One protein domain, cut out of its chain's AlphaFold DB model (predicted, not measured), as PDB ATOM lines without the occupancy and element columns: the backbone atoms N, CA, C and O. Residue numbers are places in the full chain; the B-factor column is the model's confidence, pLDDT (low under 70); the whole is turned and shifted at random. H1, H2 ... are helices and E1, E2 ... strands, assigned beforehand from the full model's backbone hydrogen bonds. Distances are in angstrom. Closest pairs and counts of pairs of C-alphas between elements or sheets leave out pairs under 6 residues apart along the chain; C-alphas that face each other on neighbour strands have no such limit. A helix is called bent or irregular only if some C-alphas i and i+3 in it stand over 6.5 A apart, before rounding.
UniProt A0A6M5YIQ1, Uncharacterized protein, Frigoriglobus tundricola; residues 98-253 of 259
ATOM      1  N   PRO A  98     184.548 265.269 213.741       97.25
ATOM      2  CA  PRO A  98     184.666 265.445 215.183       97.25
ATOM      3  C   PRO A  98     185.599 264.395 215.783       97.25
ATOM      4  O   PRO A  98     185.711 263.286 215.261       97.25
ATOM      5  N   ILE A  99     186.260 264.732 216.891       97.81
ATOM      6  CA  ILE A  99     187.052 263.766 217.662       97.81
ATOM      7  C   ILE A  99     186.197 263.241 218.816       97.81
ATOM      8  O   ILE A  99     185.696 264.038 219.612       97.81
ATOM      9  N   ALA A 100     186.063 261.924 218.935       98.12
ATOM     10  CA  ALA A 100     185.417 261.273 220.068       98.12
ATOM     11  C   ALA A 100     186.421 260.994 221.198       98.12
ATOM     12  O   ALA A 100     187.591 260.706 220.947       98.12
ATOM     13  N   ARG A 101     185.968 261.089 222.452       97.12
ATOM     14  CA  ARG A 101     186.761 260.733 223.644       97.12
ATOM     15  C   ARG A 101     186.870 259.221 223.821       97.12
ATOM     16  O   ARG A 101     187.873 258.735 224.332       97.12
ATOM     17  N   GLU A 102     185.838 258.511 223.386       97.06
ATOM     18  CA  GLU A 102     185.678 257.064 223.481       97.06
ATOM     19  C   GLU A 102     185.151 256.521 222.144       97.06
ATOM     20  O   GLU A 102     184.768 257.286 221.255       97.06
ATOM     21  N   LEU A 103     185.160 255.201 221.969       97.62
ATOM     22  CA  LEU A 103     184.500 254.576 220.824       97.62
ATOM     23  C   LEU A 103     182.985 254.774 220.948       97.62
ATOM     24  O   LEU A 103     182.423 254.550 222.017       97.62
ATOM     25  N   LEU A 104     182.338 255.196 219.862       97.00
ATOM     26  CA  LEU A 104     180.911 255.491 219.862       97.00
ATOM     27  C   LEU A 104     180.107 254.226 219.534       97.00
ATOM     28  O   LEU A 104     180.504 253.484 218.634       97.00
ATOM     29  N   PRO A 105     178.951 254.006 220.186       95.75
ATOM     30  CA  PRO A 105     178.065 252.884 219.880       95.75
ATOM     31  C   PRO A 105     177.172 253.142 218.650       95.75
ATOM     32  O   PRO A 105     176.202 252.423 218.435       95.75
ATOM     33  N   GLY A 106     177.472 254.171 217.854       95.44
ATOM     34  CA  GLY A 106     176.659 254.605 216.725       95.44
ATOM     35  C   GLY A 106     177.151 255.923 216.134       95.44
ATOM     36  O   GLY A 106     178.306 256.316 216.322       95.44
ATOM     37  N   GLU A 107     176.266 256.617 215.420       96.94
ATOM     38  CA  GLU A 107     176.610 257.858 214.728       96.94
ATOM     39  C   GLU A 107     177.007 258.975 215.710       96.94
ATOM     40  O   GLU A 107     176.371 259.149 216.753       96.94
ATOM     41  N   PRO A 108     177.996 259.825 215.368       97.69
ATOM     42  CA  PRO A 108     178.444 260.900 216.253       97.69
ATOM     43  C   PRO A 108     177.333 261.880 216.649       97.69
ATOM     44  O   PRO A 108     177.330 262.379 217.771       97.69
ATOM     45  N   GLY A 109     176.354 262.125 215.769       95.56
ATOM     46  CA  GLY A 109     175.211 262.993 216.070       95.56
ATOM     47  C   GLY A 109     174.278 262.459 217.166       95.56
ATOM     48  O   GLY A 109     173.550 263.244 217.767       95.56
ATOM     49  N   GLN A 110     174.311 261.152 217.441       96.38
ATOM     50  CA  GLN A 110     173.504 260.497 218.476       96.38
ATOM     51  C   GLN A 110     174.204 260.470 219.842       96.38
ATOM     52  O   GLN A 110     173.542 260.236 220.848       96.38
ATOM     53  N   HIS A 111     175.515 260.741 219.874       96.81
ATOM     54  CA  HIS A 111     176.361 260.663 221.071       96.81
ATOM     55  C   HIS A 111     177.211 261.928 221.291       96.81
ATOM     56  O   HIS A 111     178.434 261.832 221.454       96.81
ATOM     57  N   PRO A 112     176.618 263.138 221.276       96.44
ATOM     58  CA  PRO A 112     177.370 264.385 221.423       96.44
ATOM     59  C   PRO A 112     178.136 264.480 222.752       96.44
ATOM     60  O   PRO A 112     179.168 265.145 222.820       96.44
ATOM     61  N   GLU A 113     177.669 263.805 223.802       96.38
ATOM     62  CA  GLU A 113     178.305 263.738 225.122       96.38
ATOM     63  C   GLU A 113     179.661 263.016 225.118       96.38
ATOM     64  O   GLU A 113     180.510 263.296 225.968       96.38
ATOM     65  N   LEU A 114     179.883 262.126 224.147       96.75
ATOM     66  CA  LEU A 114     181.136 261.394 223.957       96.75
ATOM     67  C   LEU A 114     182.097 262.115 223.003       96.75
ATOM     68  O   LEU A 114     183.248 261.699 222.843       96.75
ATOM     69  N   LEU A 115     181.662 263.214 222.380       97.69
ATOM     70  CA  LEU A 115     182.496 264.026 221.504       97.69
ATOM     71  C   LEU A 115     183.306 265.060 222.292       97.69
ATOM     72  O   LEU A 115     182.931 265.573 223.348       97.69
ATOM     73  N   THR A 116     184.472 265.392 221.756       95.00
ATOM     74  CA  THR A 116     185.217 266.585 222.160       95.00
ATOM     75  C   THR A 116     184.647 267.825 221.462       95.00
ATOM     76  O   THR A 116     183.837 267.729 220.544       95.00
ATOM     77  N   GLN A 117     185.100 269.013 221.866       91.38
ATOM     78  CA  GLN A 117     184.774 270.270 221.176       91.38
ATOM     79  C   GLN A 117     185.729 270.568 220.006       91.38
ATOM     80  O   GLN A 117     185.765 271.690 219.507       91.38
ATOM     81  N   THR A 118     186.544 269.593 219.595       92.56
ATOM     82  CA  THR A 118     187.540 269.748 218.535       92.56
ATOM     83  C   THR A 118     187.250 268.814 217.365       92.56
ATOM     84  O   THR A 118     186.465 267.865 217.438       92.56
ATOM     85  N   SER A 119     187.850 269.123 216.222       93.75
ATOM     86  CA  SER A 119     187.716 268.344 214.994       93.75
ATOM     87  C   SER A 119     189.050 268.326 214.262       93.75
ATOM     88  O   SER A 119     189.833 269.269 214.380       93.75
ATOM     89  N   LEU A 120     189.313 267.259 213.508       93.19
ATOM     90  CA  LEU A 120     190.519 267.136 212.689       93.19
ATOM     91  C   LEU A 120     190.164 267.140 211.207       93.19
ATOM     92  O   LEU A 120     189.097 266.631 210.835       93.19
ATOM     93  N   PRO A 121     191.053 267.687 210.357       92.56
ATOM     94  CA  PRO A 121     190.842 267.671 208.926       92.56
ATOM     95  C   PRO A 121     190.785 266.230 208.416       92.56
ATOM     96  O   PRO A 121     191.519 265.350 208.867       92.56
ATOM     97  N   VAL A 122     189.919 265.997 207.442       91.88
ATOM     98  CA  VAL A 122     189.774 264.735 206.730       91.88
ATOM     99  C   VAL A 122     189.812 265.020 205.237       91.88
ATOM    100  O   VAL A 122     189.220 265.982 204.739       91.88
ATOM    101  N   ALA A 123     190.555 264.196 204.503       89.12
ATOM    102  CA  ALA A 123     190.603 264.325 203.057       89.12
ATOM    103  C   ALA A 123     189.202 264.089 202.474       89.12
ATOM    104  O   ALA A 123     188.477 263.197 202.911       89.12
ATOM    105  N   ALA A 124     188.831 264.856 201.448       83.69
ATOM    106  CA  ALA A 124     187.469 264.854 200.910       83.69
ATOM    107  C   ALA A 124     186.971 263.469 200.452       83.69
ATOM    108  O   ALA A 124     185.776 263.215 200.466       83.69
ATOM    109  N   ALA A 125     187.869 262.558 200.054       85.75
ATOM    110  CA  ALA A 125     187.511 261.182 199.686       85.75
ATOM    111  C   ALA A 125     187.069 260.308 200.883       85.75
ATOM    112  O   ALA A 125     186.398 259.288 200.702       85.75
ATOM    113  N   PHE A 126     187.449 260.695 202.101       91.50
ATOM    114  CA  PHE A 126     187.133 259.986 203.342       91.50
ATOM    115  C   PHE A 126     186.111 260.712 204.215       91.50
ATOM    116  O   PHE A 126     185.629 260.121 205.176       91.50
ATOM    117  N   TYR A 127     185.752 261.953 203.878       92.62
ATOM    118  CA  TYR A 127     184.747 262.694 204.627       92.62
ATOM    119  C   TYR A 127     183.388 261.990 204.600       92.62
ATOM    120  O   TYR A 127     182.937 261.506 203.561       92.62
ATOM    121  N   SER A 128     182.744 261.976 205.760       93.19
ATOM    122  CA  SER A 128     181.360 261.579 205.956       93.19
ATOM    123  C   SER A 128     180.834 262.256 207.218       93.19
ATOM    124  O   SER A 128     181.580 262.440 208.182       93.19
ATOM    125  N   THR A 129     179.552 262.617 207.233       94.62
ATOM    126  CA  THR A 129     178.888 263.193 208.414       94.62
ATOM    127  C   THR A 129     178.689 262.171 209.531       94.62
ATOM    128  O   THR A 129     178.507 262.550 210.682       94.62
ATOM    129  N   THR A 130     178.748 260.881 209.198       96.81
ATOM    130  CA  THR A 130     178.650 259.749 210.130       96.81
ATOM    131  C   THR A 130     180.023 259.253 210.593       96.81
ATOM    132  O   THR A 130     180.110 258.280 211.339       96.81
ATOM    133  N   ALA A 131     181.114 259.901 210.171       97.88
ATOM    134  CA  ALA A 131     182.463 259.527 210.575       97.88
ATOM    135  C   ALA A 131     183.005 260.405 211.710       97.88
ATOM    136  O   ALA A 131     182.719 261.602 211.791       97.88
ATOM    137  N   TYR A 132     183.851 259.818 212.552       98.44
ATOM    138  CA  TYR A 132     184.537 260.511 213.640       98.44
ATOM    139  C   TYR A 132     185.978 260.019 213.792       98.44
ATOM    140  O   TYR A 132     186.330 258.911 213.387       98.44
ATOM    141  N   TRP A 133     186.826 260.853 214.383       98.19
ATOM    142  CA  TRP A 133     188.188 260.490 214.749       98.19
ATOM    143  C   TRP A 133     188.228 259.914 216.162       98.19
ATOM    144  O   TRP A 133     187.731 260.534 217.099       98.19
ATOM    145  N   PHE A 134     188.873 258.765 216.334       98.00
ATOM    146  CA  PHE A 134     189.154 258.167 217.635       98.00
ATOM    147  C   PHE A 134     190.664 258.204 217.924       98.00
ATOM    148  O   PHE A 134     191.427 257.569 217.188       98.00
ATOM    149  N   PRO A 135     191.122 258.932 218.960       97.56
ATOM    150  CA  PRO A 135     192.518 258.925 219.373       97.56
ATOM    151  C   PRO A 135     192.844 257.606 220.076       97.56
ATOM    152  O   PRO A 135     192.186 257.242 221.045       97.56
ATOM    153  N   VAL A 136     193.889 256.907 219.636       96.75
ATOM    154  CA  VAL A 136     194.326 255.649 220.251       96.75
ATOM    155  C   VAL A 136     194.984 255.944 221.607       96.75
ATOM    156  O   VAL A 136     196.074 256.532 221.638       96.75
ATOM    157  N   PRO A 137     194.388 255.530 222.744       95.75
ATOM    158  CA  PRO A 137     194.934 255.843 224.060       95.75
ATOM    159  C   PRO A 137     196.252 255.114 224.339       95.75
ATOM    160  O   PRO A 137     196.531 254.030 223.814       95.75
ATOM    161  N   LYS A 138     197.059 255.666 225.248       95.56
ATOM    162  CA  LYS A 138     198.256 254.980 225.748       95.56
ATOM    163  C   LYS A 138     197.862 253.701 226.490       95.56
ATOM    164  O   LYS A 138     197.000 253.728 227.359       95.56
ATOM    165  N   GLY A 139     198.527 252.591 226.171       92.94
ATOM    166  CA  GLY A 139     198.281 251.293 226.811       92.94
ATOM    167  C   GLY A 139     197.079 250.523 226.254       92.94
ATOM    168  O   GLY A 139     196.836 249.400 226.697       92.94
ATOM    169  N   HIS A 140     196.371 251.080 225.264       93.88
ATOM    170  CA  HIS A 140     195.262 250.407 224.594       93.88
ATOM    171  C   HIS A 140     195.731 249.084 223.966       93.88
ATOM    172  O   HIS A 140     196.813 249.037 223.374       93.88
ATOM    173  N   ALA A 141     194.932 248.015 224.062       93.38
ATOM    174  CA  ALA A 141     195.318 246.666 223.616       93.38
ATOM    175  C   ALA A 141     195.772 246.623 222.146       93.38
ATOM    176  O   ALA A 141     196.735 245.942 221.810       93.38
ATOM    177  N   LEU A 142     195.151 247.450 221.302       93.00
ATOM    178  CA  LEU A 142     195.525 247.672 219.902       93.00
ATOM    179  C   LEU A 142     197.008 248.033 219.691       93.00
ATOM    180  O   LEU A 142     197.613 247.597 218.721       93.00
ATOM    181  N   THR A 143     197.611 248.794 220.610       94.56
ATOM    182  CA  THR A 143     199.029 249.202 220.525       94.56
ATOM    183  C   THR A 143     200.003 248.067 220.848       94.56
ATOM    184  O   THR A 143     201.198 248.188 220.587       94.56
ATOM    185  N   LYS A 144     199.513 246.960 221.422       92.56
ATOM    186  CA  LYS A 144     200.316 245.773 221.743       92.56
ATOM    187  C   LYS A 144     200.401 244.795 220.567       92.56
ATOM    188  O   LYS A 144     201.306 243.966 220.550       92.56
ATOM    189  N   ASP A 145     199.494 244.882 219.588       90.44
ATOM    190  CA  ASP A 145     199.546 244.045 218.386       90.44
ATOM    191  C   ASP A 145     200.491 244.661 217.345       90.44
ATOM    192  O   ASP A 145     200.170 245.634 216.658       90.44
ATOM    193  N   THR A 146     201.670 244.058 217.197       87.31
ATOM    194  CA  THR A 146     202.709 244.497 216.255       87.31
ATOM    195  C   THR A 146     202.260 244.448 214.794       87.31
ATOM    196  O   THR A 146     202.806 245.178 213.963       87.31
ATOM    197  N   ARG A 147     201.245 243.643 214.458       87.06
ATOM    198  CA  ARG A 147     200.708 243.536 213.092       87.06
ATOM    199  C   ARG A 147     199.873 244.751 212.711       87.06
ATOM    200  O   ARG A 147     199.844 245.109 211.537       87.06
ATOM    201  N   ALA A 148     199.234 245.401 213.686       86.06
ATOM    202  CA  ALA A 148     198.394 246.571 213.443       86.06
ATOM    203  C   ALA A 148     199.215 247.816 213.056       86.06
ATOM    204  O   ALA A 148     198.687 248.712 212.407       86.06
ATOM    205  N   LYS A 149     200.511 247.867 213.414       90.94
ATOM    206  CA  LYS A 149     201.415 249.017 213.183       90.94
ATOM    207  C   LYS A 149     200.890 250.344 213.764       90.94
ATOM    208  O   LYS A 149     201.216 251.421 213.256       90.94
ATOM    209  N   LEU A 150     200.109 250.257 214.841       93.38
ATOM    210  CA  LEU A 150     199.487 251.386 215.529       93.38
ATOM    211  C   LEU A 150     200.260 251.772 216.785       93.38
ATOM    212  O   LEU A 150     200.740 250.915 217.525       93.38
ATOM    213  N   ALA A 151     200.341 253.073 217.037       94.75
ATOM    214  CA  ALA A 151     200.936 253.647 218.230       94.75
ATOM    215  C   ALA A 151     199.899 254.446 219.030       94.75
ATOM    216  O   ALA A 151     198.872 254.884 218.512       94.75
ATOM    217  N   ALA A 152     200.180 254.655 220.314       95.25
ATOM    218  CA  ALA A 152     199.408 255.595 221.115       95.25
ATOM    219  C   ALA A 152     199.527 257.012 220.526       95.25
ATOM    220  O   ALA A 152     200.629 257.440 220.180       95.25
ATOM    221  N   GLY A 153     198.407 257.732 220.444       94.81
ATOM    222  CA  GLY A 153     198.325 259.056 219.821       94.81
ATOM    223  C   GLY A 153     198.053 259.043 218.313       94.81
ATOM    224  O   GLY A 153     197.770 260.101 217.755       94.81
ATOM    225  N   ASP A 154     198.081 257.877 217.661       96.44
ATOM    226  CA  ASP A 154     197.511 257.739 216.320       96.44
ATOM    227  C   ASP A 154     195.985 257.980 216.375       96.44
ATOM    228  O   ASP A 154     195.345 257.775 217.408       96.44
ATOM    229  N   TYR A 155     195.389 258.393 215.258       97.56
ATOM    230  CA  TYR A 155     193.951 258.621 215.119       97.56
ATOM    231  C   TYR A 155     193.340 257.659 214.103       97.56
ATOM    232  O   TYR A 155     193.865 257.477 213.001       97.56
ATOM    233  N   LEU A 156     192.199 257.075 214.461       97.88
ATOM    234  CA  LEU A 156     191.406 256.206 213.596       97.88
ATOM    235  C   LEU A 156     190.185 256.969 213.088       97.88
ATOM    236  O   LEU A 156     189.418 257.484 213.897       97.88
ATOM    237  N   LEU A 157     189.985 257.036 211.773       98.00
ATOM    238  CA  LEU A 157     188.739 257.542 211.199       98.00
ATOM    239  C   LEU A 157     187.727 256.400 211.155       98.00
ATOM    240  O   LEU A 157     187.848 255.502 210.318       98.00
ATOM    241  N   ILE A 158     186.749 256.436 212.051       98.56
ATOM    242  CA  ILE A 158     185.695 255.433 212.152       98.56
ATOM    243  C   ILE A 158     184.469 255.923 211.394       98.56
ATOM    244  O   ILE A 158     183.987 257.023 211.636       98.56
ATOM    245  N   GLU A 159     183.970 255.098 210.483       98.12
ATOM    246  CA  GLU A 159     182.749 255.317 209.717       98.12
ATOM    247  C   GLU A 159     181.619 254.454 210.265       98.12
ATOM    248  O   GLU A 159     181.784 253.241 210.371       98.12
ATOM    249  N   THR A 160     180.478 255.068 210.571       97.94
ATOM    250  CA  THR A 160     179.333 254.402 211.220       97.94
ATOM    251  C   THR A 160     178.131 254.221 210.289       97.94
ATOM    252  O   THR A 160     177.148 253.587 210.659       97.94
ATOM    253  N   SER A 161     178.204 254.728 209.051       96.31
ATOM    254  CA  SER A 161     177.113 254.604 208.083       96.31
ATOM    255  C   SER A 161     176.752 253.133 207.807       96.31
ATOM    256  O   SER A 161     177.651 252.330 207.530       96.31
ATOM    257  N   PRO A 162     175.449 252.798 207.710       94.62
ATOM    258  CA  PRO A 162     174.981 251.485 207.257       94.62
ATOM    259  C   PRO A 162     175.564 251.045 205.908       94.62
ATOM    260  O   PRO A 162     175.775 249.860 205.667       94.62
ATOM    261  N   ASN A 163     175.909 251.995 205.032       93.88
ATOM    262  CA  ASN A 163     176.571 251.696 203.761       93.88
ATOM    263  C   ASN A 163     177.954 251.050 203.935       93.88
ATOM    264  O   ASN A 163     178.473 250.485 202.978       93.88
ATOM    265  N   TRP A 164     178.564 251.147 205.114       95.81
ATOM    266  CA  TRP A 164     179.831 250.505 205.451       95.81
ATOM    267  C   TRP A 164     179.628 249.308 206.373       95.81
ATOM    268  O   TRP A 164     180.194 248.251 206.114       95.81
ATOM    269  N   THR A 165     178.795 249.436 207.404       95.50
ATOM    270  CA  THR A 165     178.602 248.368 208.397       95.50
ATOM    271  C   THR A 165     177.764 247.197 207.868       95.50
ATOM    272  O   THR A 165     177.957 246.067 208.304       95.50
ATOM    273  N   LEU A 166     176.900 247.407 206.866       93.06
ATOM    274  CA  LEU A 166     176.089 246.331 206.270       93.06
ATOM    275  C   LEU A 166     176.752 245.639 205.071       93.06
ATOM    276  O   LEU A 166     176.287 244.588 204.631       93.06
ATOM    277  N   ARG A 167     177.829 246.203 204.512       93.44
ATOM    278  CA  ARG A 167     178.499 245.650 203.326       93.44
ATOM    279  C   ARG A 167     179.698 244.809 203.739       93.44
ATOM    280  O   ARG A 167     180.720 245.351 204.130       93.44
ATOM    281  N   GLU A 168     179.615 243.500 203.531       92.81
ATOM    282  CA  GLU A 168     180.679 242.544 203.875       92.81
ATOM    283  C   GLU A 168     182.071 242.949 203.374       92.81
ATOM    284  O   GLU A 168     183.029 243.010 204.137       92.81
ATOM    285  N   LEU A 169     182.173 243.324 202.099       92.25
ATOM    286  CA  LEU A 169     183.431 243.776 201.491       92.25
ATOM    287  C   LEU A 169     183.991 245.067 202.109       92.25
ATOM    288  O   LEU A 169     185.158 245.395 201.905       92.25
ATOM    289  N   ALA A 170     183.155 245.843 202.798       94.19
ATOM    290  CA  ALA A 170     183.564 247.094 203.411       94.19
ATOM    291  C   ALA A 170     184.214 246.881 204.782       94.19
ATOM    292  O   ALA A 170     185.074 247.685 205.130       94.19
ATOM    293  N   TYR A 171     183.859 245.821 205.518       94.88
ATOM    294  CA  TYR A 171     184.412 245.522 206.845       94.88
ATOM    295  C   TYR A 171     185.359 244.311 206.882       94.88
ATOM    296  O   TYR A 171     186.166 244.212 207.805       94.88
ATOM    297  N   ALA A 172     185.300 243.408 205.897       93.56
ATOM    298  CA  ALA A 172     186.197 242.255 205.820       93.56
ATOM    299  C   ALA A 172     187.669 242.688 205.727       93.56
ATOM    300  O   ALA A 172     188.013 243.608 204.983       93.56
ATOM    301  N   ASP A 173     188.518 242.015 206.502       93.94
ATOM    302  CA  ASP A 173     189.954 242.256 206.667       93.94
ATOM    303  C   ASP A 173     190.288 243.662 207.189       93.94
ATOM    304  O   ASP A 173     191.373 244.204 206.954       93.94
ATOM    305  N   ARG A 174     189.347 244.282 207.917       95.50
ATOM    306  CA  ARG A 174     189.509 245.620 208.496       95.50
ATOM    307  C   ARG A 174     189.315 245.646 209.997       95.50
ATOM    308  O   ARG A 174     188.660 244.799 210.600       95.50
ATOM    309  N   LEU A 175     189.875 246.699 210.583       97.00
ATOM    310  CA  LEU A 175     189.615 247.096 211.953       97.00
ATOM    311  C   LEU A 175     188.208 247.694 212.057       97.00
ATOM    312  O   LEU A 175     187.888 248.664 211.370       97.00
ATOM    313  N   CYS A 176     187.396 247.133 212.936       97.38
ATOM    314  CA  CYS A 176     185.997 247.477 213.118       97.38
ATOM    315  C   CYS A 176     185.684 247.733 214.594       97.38
ATOM    316  O   CYS A 176     186.412 247.274 215.474       97.38
ATOM    317  N   VAL A 177     184.610 248.476 214.849       97.25
ATOM    318  CA  VAL A 177     184.081 248.783 216.179       97.25
ATOM    319  C   VAL A 177     182.835 247.946 216.407       97.25
ATOM    320  O   VAL A 177     181.903 248.002 215.606       97.25
ATOM    321  N   PHE A 178     182.822 247.210 217.510       95.25
ATOM    322  CA  PHE A 178     181.691 246.410 217.942       95.25
ATOM    323  C   PHE A 178     181.146 246.919 219.267       95.25
ATOM    324  O   PHE A 178     181.928 247.251 220.159       95.25
ATOM    325  N   THR A 179     179.830 246.939 219.427       93.00
ATOM    326  CA  THR A 179     179.205 247.124 220.734       93.00
ATOM    327  C   THR A 179     179.362 245.864 221.575       93.00
ATOM    328  O   THR A 179     179.318 244.731 221.100       93.00
ATOM    329  N   VAL A 180     179.577 246.073 222.864       88.50
ATOM    330  CA  VAL A 180     179.616 245.044 223.898       88.50
ATOM    331  C   VAL A 180     178.475 245.384 224.850       88.50
ATOM    332  O   VAL A 180     178.276 246.560 225.162       88.50
ATOM    333  N   GLY A 181     177.680 244.387 225.253       79.69
ATOM    334  CA  GLY A 181     176.488 244.606 226.082       79.69
ATOM    335  C   GLY A 181     176.788 245.189 227.458       79.69
ATOM    336  O   GLY A 181     177.884 245.659 227.730       79.69
ATOM    337  N   ARG A 182     175.784 245.206 228.337       67.94
ATOM    338  CA  ARG A 182     175.804 246.094 229.508       67.94
ATOM    339  C   ARG A 182     176.970 245.825 230.487       67.94
ATOM    340  O   ARG A 182     177.153 244.680 230.895       67.94
ATOM    341  N   PRO A 183     177.664 246.883 230.963       69.31
ATOM    342  CA  PRO A 183     177.480 248.294 230.595       69.31
ATOM    343  C   PRO A 183     177.917 248.556 229.147       69.31
ATOM    344  O   PRO A 183     178.981 248.096 228.756       69.31
ATOM    345  N   SER A 184     177.082 249.275 228.378       72.12
ATOM    346  CA  SER A 184     177.263 249.488 226.937       72.12
ATOM    347  C   SER A 184     178.668 250.002 226.643       72.12
ATOM    348  O   SER A 184     178.978 251.165 226.894       72.12
ATOM    349  N   GLY A 185     179.518 249.109 226.154       89.62
ATOM    350  CA  GLY A 185     180.894 249.395 225.788       89.62
ATOM    351  C   GLY A 185     181.076 249.244 224.289       89.62
ATOM    352  O   GLY A 185     180.225 248.693 223.593       89.62
ATOM    353  N   CYS A 186     182.204 249.716 223.784       94.44
ATOM    354  CA  CYS A 186     182.629 249.437 222.423       94.44
ATOM    355  C   CYS A 186     184.037 248.856 222.441       94.44
ATOM    356  O   CYS A 186     184.885 249.264 223.237       94.44
ATOM    357  N   VAL A 187     184.289 247.903 221.553       94.94
ATOM    358  CA  VAL A 187     185.578 247.235 221.398       94.94
ATOM    359  C   VAL A 187     186.019 247.304 219.945       94.94
ATOM    360  O   VAL A 187     185.203 247.289 219.028       94.94
ATOM    361  N   LEU A 188     187.328 247.376 219.728       96.31
ATOM    362  CA  LEU A 188     187.904 247.226 218.399       96.31
ATOM    363  C   LEU A 188     188.201 245.751 218.124       96.31
ATOM    364  O   LEU A 188     188.726 245.058 218.994       96.31
ATOM    365  N   ALA A 189     187.954 245.288 216.905       95.44
ATOM    366  CA  ALA A 189     188.372 243.966 216.448       95.44
ATOM    367  C   ALA A 189     188.774 243.999 214.971       95.44
ATOM    368  O   ALA A 189     188.206 244.765 214.194       95.44
ATOM    369  N   VAL A 190     189.743 243.172 214.575       95.56
ATOM    370  CA  VAL A 190     189.950 242.879 213.146       95.56
ATOM    371  C   VAL A 190     188.987 241.777 212.737       95.56
ATOM    372  O   VAL A 190     188.898 240.763 213.431       95.56
ATOM    373  N   VAL A 191     188.278 241.983 211.630       94.38
ATOM    374  CA  VAL A 191     187.426 240.965 211.014       94.38
ATOM    375  C   VAL A 191     188.259 240.213 209.987       94.38
ATOM    376  O   VAL A 191     188.525 240.769 208.932       94.38
ATOM    377  N   ASP A 192     188.680 238.984 210.265       93.12
ATOM    378  CA  ASP A 192     189.395 238.169 209.277       93.12
ATOM    379  C   ASP A 192     188.405 237.296 208.511       93.12
ATOM    380  O   ASP A 192     187.571 236.612 209.120       93.12
ATOM    381  N   ARG A 193     188.506 237.290 207.181       88.75
ATOM    382  CA  ARG A 193     187.773 236.331 206.355       88.75
ATOM    383  C   ARG A 193     188.496 234.983 206.385       88.75
ATOM    384  O   ARG A 193     189.678 234.903 206.072       88.75
ATOM    385  N   GLY A 194     187.787 233.923 206.771       80.81
ATOM    386  CA  GLY A 194     188.345 232.573 206.766       80.81
ATOM    387  C   GLY A 194     188.636 232.074 205.347       80.81
ATOM    388  O   GLY A 194     187.830 232.269 204.433       80.81
ATOM    389  N   ASP A 195     189.767 231.393 205.175       71.62
ATOM    390  CA  ASP A 195     190.098 230.674 203.949       71.62
ATOM    391  C   ASP A 195     189.263 229.377 203.885       71.62
ATOM    392  O   ASP A 195     189.664 228.343 204.405       71.62
ATOM    393  N   ILE A 196     188.113 229.409 203.204       57.44
ATOM    394  CA  ILE A 196     187.535 228.215 202.547       57.44
ATOM    395  C   ILE A 196     186.924 227.146 203.497       57.44
ATOM    396  O   ILE A 196     187.240 225.967 203.378       57.44
ATOM    397  N   ASP A 197     185.983 227.498 204.384       55.75
ATOM    398  CA  ASP A 197     185.152 226.486 205.082       55.75
ATOM    399  C   ASP A 197     183.697 226.971 205.297       55.75
ATOM    400  O   ASP A 197     183.470 228.181 205.437       55.75
ATOM    401  N   PRO A 198     182.683 226.078 205.298       56.91
ATOM    402  CA  PRO A 198     181.299 226.454 205.511       56.91
ATOM    403  C   PRO A 198     181.064 226.661 207.014       56.91
ATOM    404  O   PRO A 198     180.803 225.723 207.756       56.91
ATOM    405  N   GLU A 199     181.134 227.927 207.416       67.88
ATOM    406  CA  GLU A 199     180.752 228.492 208.719       67.88
ATOM    407  C   GLU A 199     181.700 228.305 209.928       67.88
ATOM    408  O   GLU A 199     182.125 227.196 210.251       67.88
ATOM    409  N   PRO A 200     181.935 229.384 210.714       61.44
ATOM    410  CA  PRO A 200     181.539 230.776 210.470       61.44
ATOM    411  C   PRO A 200     182.521 231.486 209.514       61.44
ATOM    412  O   PRO A 200     183.731 231.308 209.645       61.44
ATOM    413  N   PRO A 201     182.037 232.334 208.586       76.69
ATOM    414  CA  PRO A 201     182.890 232.960 207.567       76.69
ATOM    415  C   PRO A 201     183.889 233.990 208.123       76.69
ATOM    416  O   PRO A 201     184.839 234.350 207.425       76.69
ATOM    417  N   PHE A 202     183.694 234.457 209.365       88.25
ATOM    418  CA  PHE A 202     184.500 235.514 209.972       88.25
ATOM    419  C   PHE A 202     184.984 235.160 211.375       88.25
ATOM    420  O   PHE A 202     184.193 234.978 212.309       88.25
ATOM    421  N   THR A 203     186.301 235.152 211.545       90.62
ATOM    422  CA  THR A 203     186.931 235.163 212.865       90.62
ATOM    423  C   THR A 203     187.226 236.596 213.267       90.62
ATOM    424  O   THR A 203     187.693 237.394 212.456       90.62
ATOM    425  N   LEU A 204     186.962 236.931 214.525       91.44
ATOM    426  CA  LEU A 204     187.322 238.228 215.070       91.44
ATOM    427  C   LEU A 204     188.595 238.097 215.891       91.44
ATOM    428  O   LEU A 204     188.723 237.207 216.734       91.44
ATOM    429  N   ARG A 205     189.505 239.050 215.704       91.19
ATOM    430  CA  ARG A 205     190.624 239.301 216.616       91.19
ATOM    431  C   ARG A 205     190.316 240.546 217.443       91.19
ATOM    432  O   ARG A 205     190.713 241.646 217.045       91.19
ATOM    433  N   PRO A 206     189.555 240.407 218.541       88.75
ATOM    434  CA  PRO A 206     189.208 241.529 219.394       88.75
ATOM    435  C   PRO A 206     190.423 242.022 220.183       88.75
ATOM    436  O   PRO A 206     191.229 241.248 220.696       88.75
ATOM    437  N   PHE A 207     190.531 243.338 220.325       88.75
ATOM    438  CA  PHE A 207     191.550 243.993 221.139       88.75
ATOM    439  C   PHE A 207     191.041 244.170 222.574       88.75
ATOM    440  O   PHE A 207     190.878 245.292 223.054       88.75
ATOM    441  N   TRP A 208     190.787 243.047 223.249       87.12
ATOM    442  CA  TRP A 208     190.311 242.972 224.636       87.12
ATOM    443  C   TRP A 208     190.974 241.821 225.410       87.12
ATOM    444  O   TRP A 208     191.845 241.133 224.881       87.12
ATOM    445  N   GLU A 209     190.562 241.595 226.659       81.31
ATOM    446  CA  GLU A 209     191.115 240.544 227.530       81.31
ATOM    447  C   GLU A 209     190.303 239.237 227.561       81.31
ATOM    448  O   GLU A 209     190.777 238.238 228.094       81.31
ATOM    449  N   TYR A 210     189.100 239.213 226.976       79.62
ATOM    450  CA  TYR A 210     188.145 238.114 227.175       79.62
ATOM    451  C   TYR A 210     188.335 236.911 226.233       79.62
ATOM    452  O   TYR A 210     187.647 235.907 226.385       79.62
ATOM    453  N   GLY A 211     189.303 236.955 225.312       83.38
ATOM    454  CA  GLY A 211     189.660 235.828 224.440       83.38
ATOM    455  C   GLY A 211     189.118 235.941 223.014       83.38
ATOM    456  O   GLY A 211     188.900 237.043 222.511       83.38
ATOM    457  N   ASP A 212     188.948 234.800 222.347       86.12
ATOM    458  CA  ASP A 212     188.582 234.749 220.929       86.12
ATOM    459  C   ASP A 212     187.105 235.083 220.693       86.12
ATOM    460  O   ASP A 212     186.224 234.758 221.498       86.12
ATOM    461  N   ALA A 213     186.829 235.678 219.535       89.50
ATOM    462  CA  ALA A 213     185.479 235.997 219.112       89.50
ATOM    463  C   ALA A 213     185.227 235.593 217.654       89.50
ATOM    464  O   ALA A 213     186.146 235.438 216.849       89.50
ATOM    465  N   VAL A 214     183.960 235.411 217.307       90.75
ATOM    466  CA  VAL A 214     183.500 235.157 215.940       90.75
ATOM    467  C   VAL A 214     182.376 236.121 215.602       90.75
ATOM    468  O   VAL A 214     181.603 236.509 216.481       90.75
ATOM    469  N   MET A 215     182.286 236.496 214.328       89.44
ATOM    470  CA  MET A 215     181.176 237.296 213.825       89.44
ATOM    471  C   MET A 215     180.200 236.381 213.094       89.44
ATOM    472  O   MET A 215     180.564 235.677 212.153       89.44
ATOM    473  N   VAL A 216     178.952 236.400 213.542       87.81
ATOM    474  CA  VAL A 216     177.835 235.704 212.916       87.81
ATOM    475  C   VAL A 216     177.162 236.694 211.957       87.81
ATOM    476  O   VAL A 216     176.669 237.724 212.414       87.81
ATOM    477  N   PRO A 217     177.120 236.421 210.637       80.44
ATOM    478  CA  PRO A 217     176.542 237.347 209.656       80.44
ATOM    479  C   PRO A 217     175.033 237.583 209.807       80.44
ATOM    480  O   PRO A 217     174.507 238.514 209.198       80.44
ATOM    481  N   SER A 218     174.342 236.734 210.577       79.31
ATOM    482  CA  SER A 218     172.908 236.856 210.848       79.31
ATOM    483  C   SER A 218     172.575 238.218 211.461       79.31
ATOM    484  O   SER A 218     173.287 238.708 212.341       79.31
ATOM    485  N   GLU A 219     171.479 238.814 210.992       66.50
ATOM    486  CA  GLU A 219     170.972 240.098 211.493       66.50
ATOM    487  C   GLU A 219     170.334 239.939 212.877       66.50
ATOM    488  O   GLU A 219     170.420 240.836 213.714       66.50
ATOM    489  N   ASP A 220     169.751 238.774 213.147       65.06
ATOM    490  CA  ASP A 220     169.016 238.528 214.378       65.06
ATOM    491  C   ASP A 220     169.968 238.016 215.457       65.06
ATOM    492  O   ASP A 220     170.183 236.810 215.614       65.06
ATOM    493  N   SER A 221     170.544 238.945 216.228       62.88
ATOM    494  CA  SER A 221     170.987 238.586 217.573       62.88
ATOM    495  C   SER A 221     169.746 238.124 218.341       62.88
ATOM    496  O   SER A 221     168.791 238.896 218.449       62.88
ATOM    497  N   PRO A 222     169.718 236.903 218.899       64.06
ATOM    498  CA  PRO A 222     168.568 236.438 219.664       64.06
ATOM    499  C   PRO A 222     168.308 237.308 220.908       64.06
ATOM    500  O   PRO A 222     167.211 237.250 221.459       64.06
ATOM    501  N   HIS A 223     169.283 238.129 221.334       57.81
ATOM    502  CA  HIS A 223     169.197 238.977 222.523       57.81
ATOM    503  C   HIS A 223     169.999 240.287 222.350       57.81
ATOM    504  O   HIS A 223     171.141 240.365 222.810       57.81
ATOM    505  N   PRO A 224     169.430 241.344 221.736       53.31
ATOM    506  CA  PRO A 224     170.123 242.628 221.560       53.31
ATOM    507  C   PRO A 224     170.494 243.314 222.888       53.31
ATOM    508  O   PRO A 224     171.369 244.173 222.915       53.31
ATOM    509  N   GLU A 225     169.860 242.936 224.003       58.81
ATOM    510  CA  GLU A 225     170.102 243.565 225.308       58.81
ATOM    511  C   GLU A 225     171.236 242.923 226.127       58.81
ATOM    512  O   GLU A 225     171.742 243.549 227.060       58.81
ATOM    513  N   ASP A 226     171.671 241.706 225.781       61.44
ATOM    514  CA  ASP A 226     172.488 240.869 226.673       61.44
ATOM    515  C   ASP A 226     173.994 240.855 226.362       61.44
ATOM    516  O   ASP A 226     174.775 240.287 227.129       61.44
ATOM    517  N   GLY A 227     174.423 241.511 225.281       61.25
ATOM    518  CA  GLY A 227     175.829 241.571 224.881       61.25
ATOM    519  C   GLY A 227     176.420 240.258 224.375       61.25
ATOM    520  O   GLY A 227     175.763 239.214 224.373       61.25
ATOM    521  N   PRO A 228     177.696 240.290 223.955       63.28
ATOM    522  CA  PRO A 228     178.387 239.093 223.521       63.28
ATOM    523  C   PRO A 228     178.574 238.174 224.733       63.28
ATOM    524  O   PRO A 228     179.222 238.529 225.718       63.28
ATOM    525  N   ARG A 229     177.986 236.978 224.667       66.12
ATOM    526  CA  ARG A 229     178.165 235.936 225.680       66.12
ATOM    527  C   ARG A 229     179.270 234.980 225.243       66.12
ATOM    528  O   ARG A 229     179.333 234.645 224.055       66.12
ATOM    529  N   PRO A 230     180.116 234.512 226.174       62.38
ATOM    530  CA  PRO A 230     180.923 233.339 225.897       62.38
ATOM    531  C   PRO A 230     179.960 232.180 225.620       62.38
ATOM    532  O   PRO A 230     179.058 231.917 226.415       62.38
ATOM    533  N   ASP A 231     180.112 231.518 224.477       68.62
ATOM    534  CA  ASP A 231     179.398 230.273 224.220       68.62
ATOM    535  C   ASP A 231     179.984 229.126 225.060       68.62
ATOM    536  O   ASP A 231     180.999 229.280 225.747       68.62
ATOM    537  N   ASP A 232     179.368 227.944 224.980       63.91
ATOM    538  CA  ASP A 232     179.818 226.739 225.694       63.91
ATOM    539  C   ASP A 232     181.288 226.369 225.400       63.91
ATOM    540  O   ASP A 232     181.905 225.584 226.123       63.91
ATOM    541  N   ARG A 233     181.876 226.943 224.342       61.84
ATOM    542  CA  ARG A 233     183.262 226.742 223.908       61.84
ATOM    543  C   ARG A 233     184.182 227.913 224.270       61.84
ATOM    544  O   ARG A 233     185.311 227.946 223.781       61.84
ATOM    545  N   LYS A 234     183.750 228.836 225.137       71.25
ATOM    546  CA  LYS A 234     184.483 230.054 225.539       71.25
ATOM    547  C   LYS A 234     184.766 231.024 224.382       71.25
ATOM    548  O   LYS A 234     185.676 231.839 224.501       71.25
ATOM    549  N   LYS A 235     184.020 230.951 223.274       81.81
ATOM    550  CA  LYS A 235     184.124 231.924 222.178       81.81
ATOM    551  C   LYS A 235     183.006 232.944 222.285       81.81
ATOM    552  O   LYS A 235     181.846 232.582 222.464       81.81
ATOM    553  N   PHE A 236     183.344 234.215 222.140       85.50
ATOM    554  CA  PHE A 236     182.345 235.277 222.099       85.50
ATOM    555  C   PHE A 236     181.734 235.362 220.705       85.50
ATOM    556  O   PHE A 236     182.440 235.267 219.700       85.50
ATOM    557  N   ARG A 237     180.418 235.543 220.636       87.81
ATOM    558  CA  ARG A 237     179.715 235.756 219.368       87.81
ATOM    559  C   ARG A 237     179.268 237.200 219.284       87.81
ATOM    560  O   ARG A 237     178.554 237.667 220.167       87.81
ATOM    561  N   PHE A 238     179.691 237.860 218.219       88.44
ATOM    562  CA  PHE A 238     179.153 239.137 217.787       88.44
ATOM    563  C   PHE A 238     178.259 238.894 216.585       88.44
ATOM    564  O   PHE A 238     178.557 238.052 215.737       88.44
ATOM    565  N   TYR A 239     177.171 239.631 216.507       89.88
ATOM    566  CA  TYR A 239     176.257 239.627 215.382       89.88
ATOM    567  C   TYR A 239     176.534 240.829 214.498       89.88
ATOM    568  O   TYR A 239     177.228 241.775 214.881       89.88
ATOM    569  N   ARG A 240     175.959 240.825 213.299       89.88
ATOM    570  CA  ARG A 240     176.129 241.948 212.378       89.88
ATOM    571  C   ARG A 240     175.643 243.273 212.969       89.88
ATOM    572  O   ARG A 240     176.267 244.295 212.727       89.88
ATOM    573  N   ASN A 241     174.584 243.255 213.775       90.44
ATOM    574  CA  ASN A 241     174.059 244.464 214.414       90.44
ATOM    575  C   ASN A 241     174.947 244.995 215.548       90.44
ATOM    576  O   ASN A 241     174.771 246.139 215.957       90.44
ATOM    577  N   ASP A 242     175.917 244.205 216.018       92.38
ATOM    578  CA  ASP A 242     176.911 244.687 216.973       92.38
ATOM    579  C   ASP A 242     178.011 245.499 216.266       92.38
ATOM    580  O   ASP A 242     178.720 246.258 216.916       92.38
ATOM    581  N   LEU A 243     178.169 245.376 214.939       94.81
ATOM    582  CA  LEU A 243     179.124 246.155 214.147       94.81
ATOM    583  C   LEU A 243     178.615 247.590 213.948       94.81
ATOM    584  O   LEU A 243     177.792 247.863 213.075       94.81
ATOM    585  N   VAL A 244     179.166 248.523 214.719       96.50
ATOM    586  CA  VAL A 244     178.740 249.934 214.724       96.50
ATOM    587  C   VAL A 244     179.694 250.868 213.992       96.50
ATOM    588  O   VAL A 244     179.344 252.012 213.712       96.50
ATOM    589  N   GLY A 245     180.893 250.400 213.635       97.50
ATOM    590  CA  GLY A 245     181.825 251.221 212.876       97.50
ATOM    591  C   GLY A 245     182.915 250.452 212.143       97.50
ATOM    592  O   GLY A 245     183.327 249.371 212.550       97.50
ATOM    593  N   VAL A 246     183.424 251.045 211.067       97.81
ATOM    594  CA  VAL A 246     184.528 250.519 210.256       97.81
ATOM    595  C   VAL A 246     185.639 251.562 210.186       97.81
ATOM    596  O   VAL A 246     185.402 252.714 209.821       97.81
ATOM    597  N   CYS A 247     186.876 251.176 210.497       97.62
ATOM    598  CA  CYS A 247     188.029 252.056 210.337       97.62
ATOM    599  C   CYS A 247     188.348 252.245 208.845       97.62
ATOM    600  O   CYS A 247     188.663 251.289 208.129       97.62
ATOM    601  N   ARG A 248     188.284 253.491 208.366       95.69
ATOM    602  CA  ARG A 248     188.579 253.855 206.969       95.69
ATOM    603  C   ARG A 248     189.997 254.357 206.763       95.69
ATOM    604  O   ARG A 248     190.539 254.194 205.672       95.69
ATOM    605  N   GLN A 249     190.566 255.002 207.775       93.62
ATOM    606  CA  GLN A 249     191.861 255.655 207.662       93.62
ATOM    607  C   GLN A 249     192.580 255.686 209.007       93.62
ATOM    608  O   GLN A 249     191.978 255.930 210.049       93.62
ATOM    609  N   LEU A 250     193.895 255.498 208.943       93.06
ATOM    610  CA  LEU A 250     194.829 255.772 210.023       93.06
ATOM    611  C   LEU A 250     195.530 257.104 209.748       93.06
ATOM    612  O   LEU A 250     196.057 257.310 208.653       93.06
ATOM    613  N   CYS A 251     195.570 257.984 210.742       93.19
ATOM    614  CA  CYS A 251     196.340 259.218 210.701       93.19
ATOM    615  C   CYS A 251     197.335 259.250 211.862       93.19
ATOM    616  O   CYS A 251     196.949 259.107 213.021       93.19
ATOM    617  N   ARG A 252     198.614 259.462 211.551       92.19
ATOM    618  CA  ARG A 252     199.650 259.738 212.546       92.19
ATOM    619  C   ARG A 252     199.941 261.226 212.512       92.19
ATOM    620  O   ARG A 252     200.470 261.721 211.518       92.19
ATOM    621  N   LEU A 253     199.581 261.932 213.577       84.75
ATOM    622  CA  LEU A 253     200.000 263.317 213.732       84.75
ATOM    623  C   LEU A 253     201.470 263.316 214.144       84.75
ATOM    624  O   LEU A 253     201.844 262.637 215.101       84.75
TER     625      LEU A 253
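This is residues 98 to 253 of the 259 residues of an uncharacterized protein of Frigoriglobus tundricola (UniProt A0A6M5YIQ1). One long, strongly twisted sheet of eight strands folds back on itself at E7, and its end strands E8 and E9 partly face the rest. The small hairpin of E1 and E2 packs on the other end, at E3, and three very short helices lie on the sheet. The printed part has 156 residues, with named elements in the order E1 E2 E3 H1 E4 H2 H3 E5 E6 E7 E8 E9 E10. The large sheet runs E3 E4 E10 E5 E6 E7 E8 E9, mixed; the class is mostly strand, with under half of the residues in named elements. The whole is compact, with a radius of gyration of the C-alphas of 15.1 A and spans of 44 by 33 by 29 A.

Find C-alpha 98 at (184.666, 265.445, 215.183), where E1, residues 98 to 100, begins. Next come E2, residues 115 to 122, 16.5 A long and bending by 80 degrees at residue 118, E3, residues 131 to 135, H1, residues 141 to 144, and E4, residues 155 to 159. H2, residues 162 to 165, and H3, residues 168 to 171, precede E5, residues 175 to 180, 15.7 A. From C-alpha 185 at (180.894, 249.395, 225.788), E6 runs 24.4 A to residue 193. E7 is residues 202 to 206, E8 213 to 216 and E9 236 to 239. E10, residues 243 to 251, runs 21.9 A, bends by 54 degrees at residue 248 and ends at C-alpha 251, (196.340, 259.218, 210.701).

Start at edge strand E3, antiparallel to E4, with N 134 and O 156 2.8 A apart. E10 is staggered: its residues 246 to 251 pair with E4, N 157 and O 249 at 2.9 A, and its residues 243 to 246 pair with E5, N 244 and O 177 at 2.9 A. E4, H2 H3 and E5 form a split strand-helix-strand unit, two strands of one sheet that are not neighbours, with helices between them along the chain and E10 between them in the sheet; its crossover is right-handed. E5 E6 E7 E8 form a meander, each strand the antiparallel neighbour of the one before. E8 and edge strand E9 are parallel, N 214 and O 236 at 2.8 A. In this folded sheet, bent into two leaves, E3 E4 E10 E5 E6 face E8 E9, with E7 as the hinge. The closest C-alphas of E1 and E3 are Ile 99 and Trp 133, 4.5 A. H1 and H2 only graze the sheet; H3 is on it, at a height of 7.5 A. The helices are too short for any O i to N i+4 pair.

The C-alphas farthest apart, Gln 117 and Pro 198, are 46.7 A apart. The printed part has no cut. The links E1 to E2 and E8 to E9 are long. Look for pLDDT under 70 at residues 182 to 183, 196 to 200 and 219 to 233.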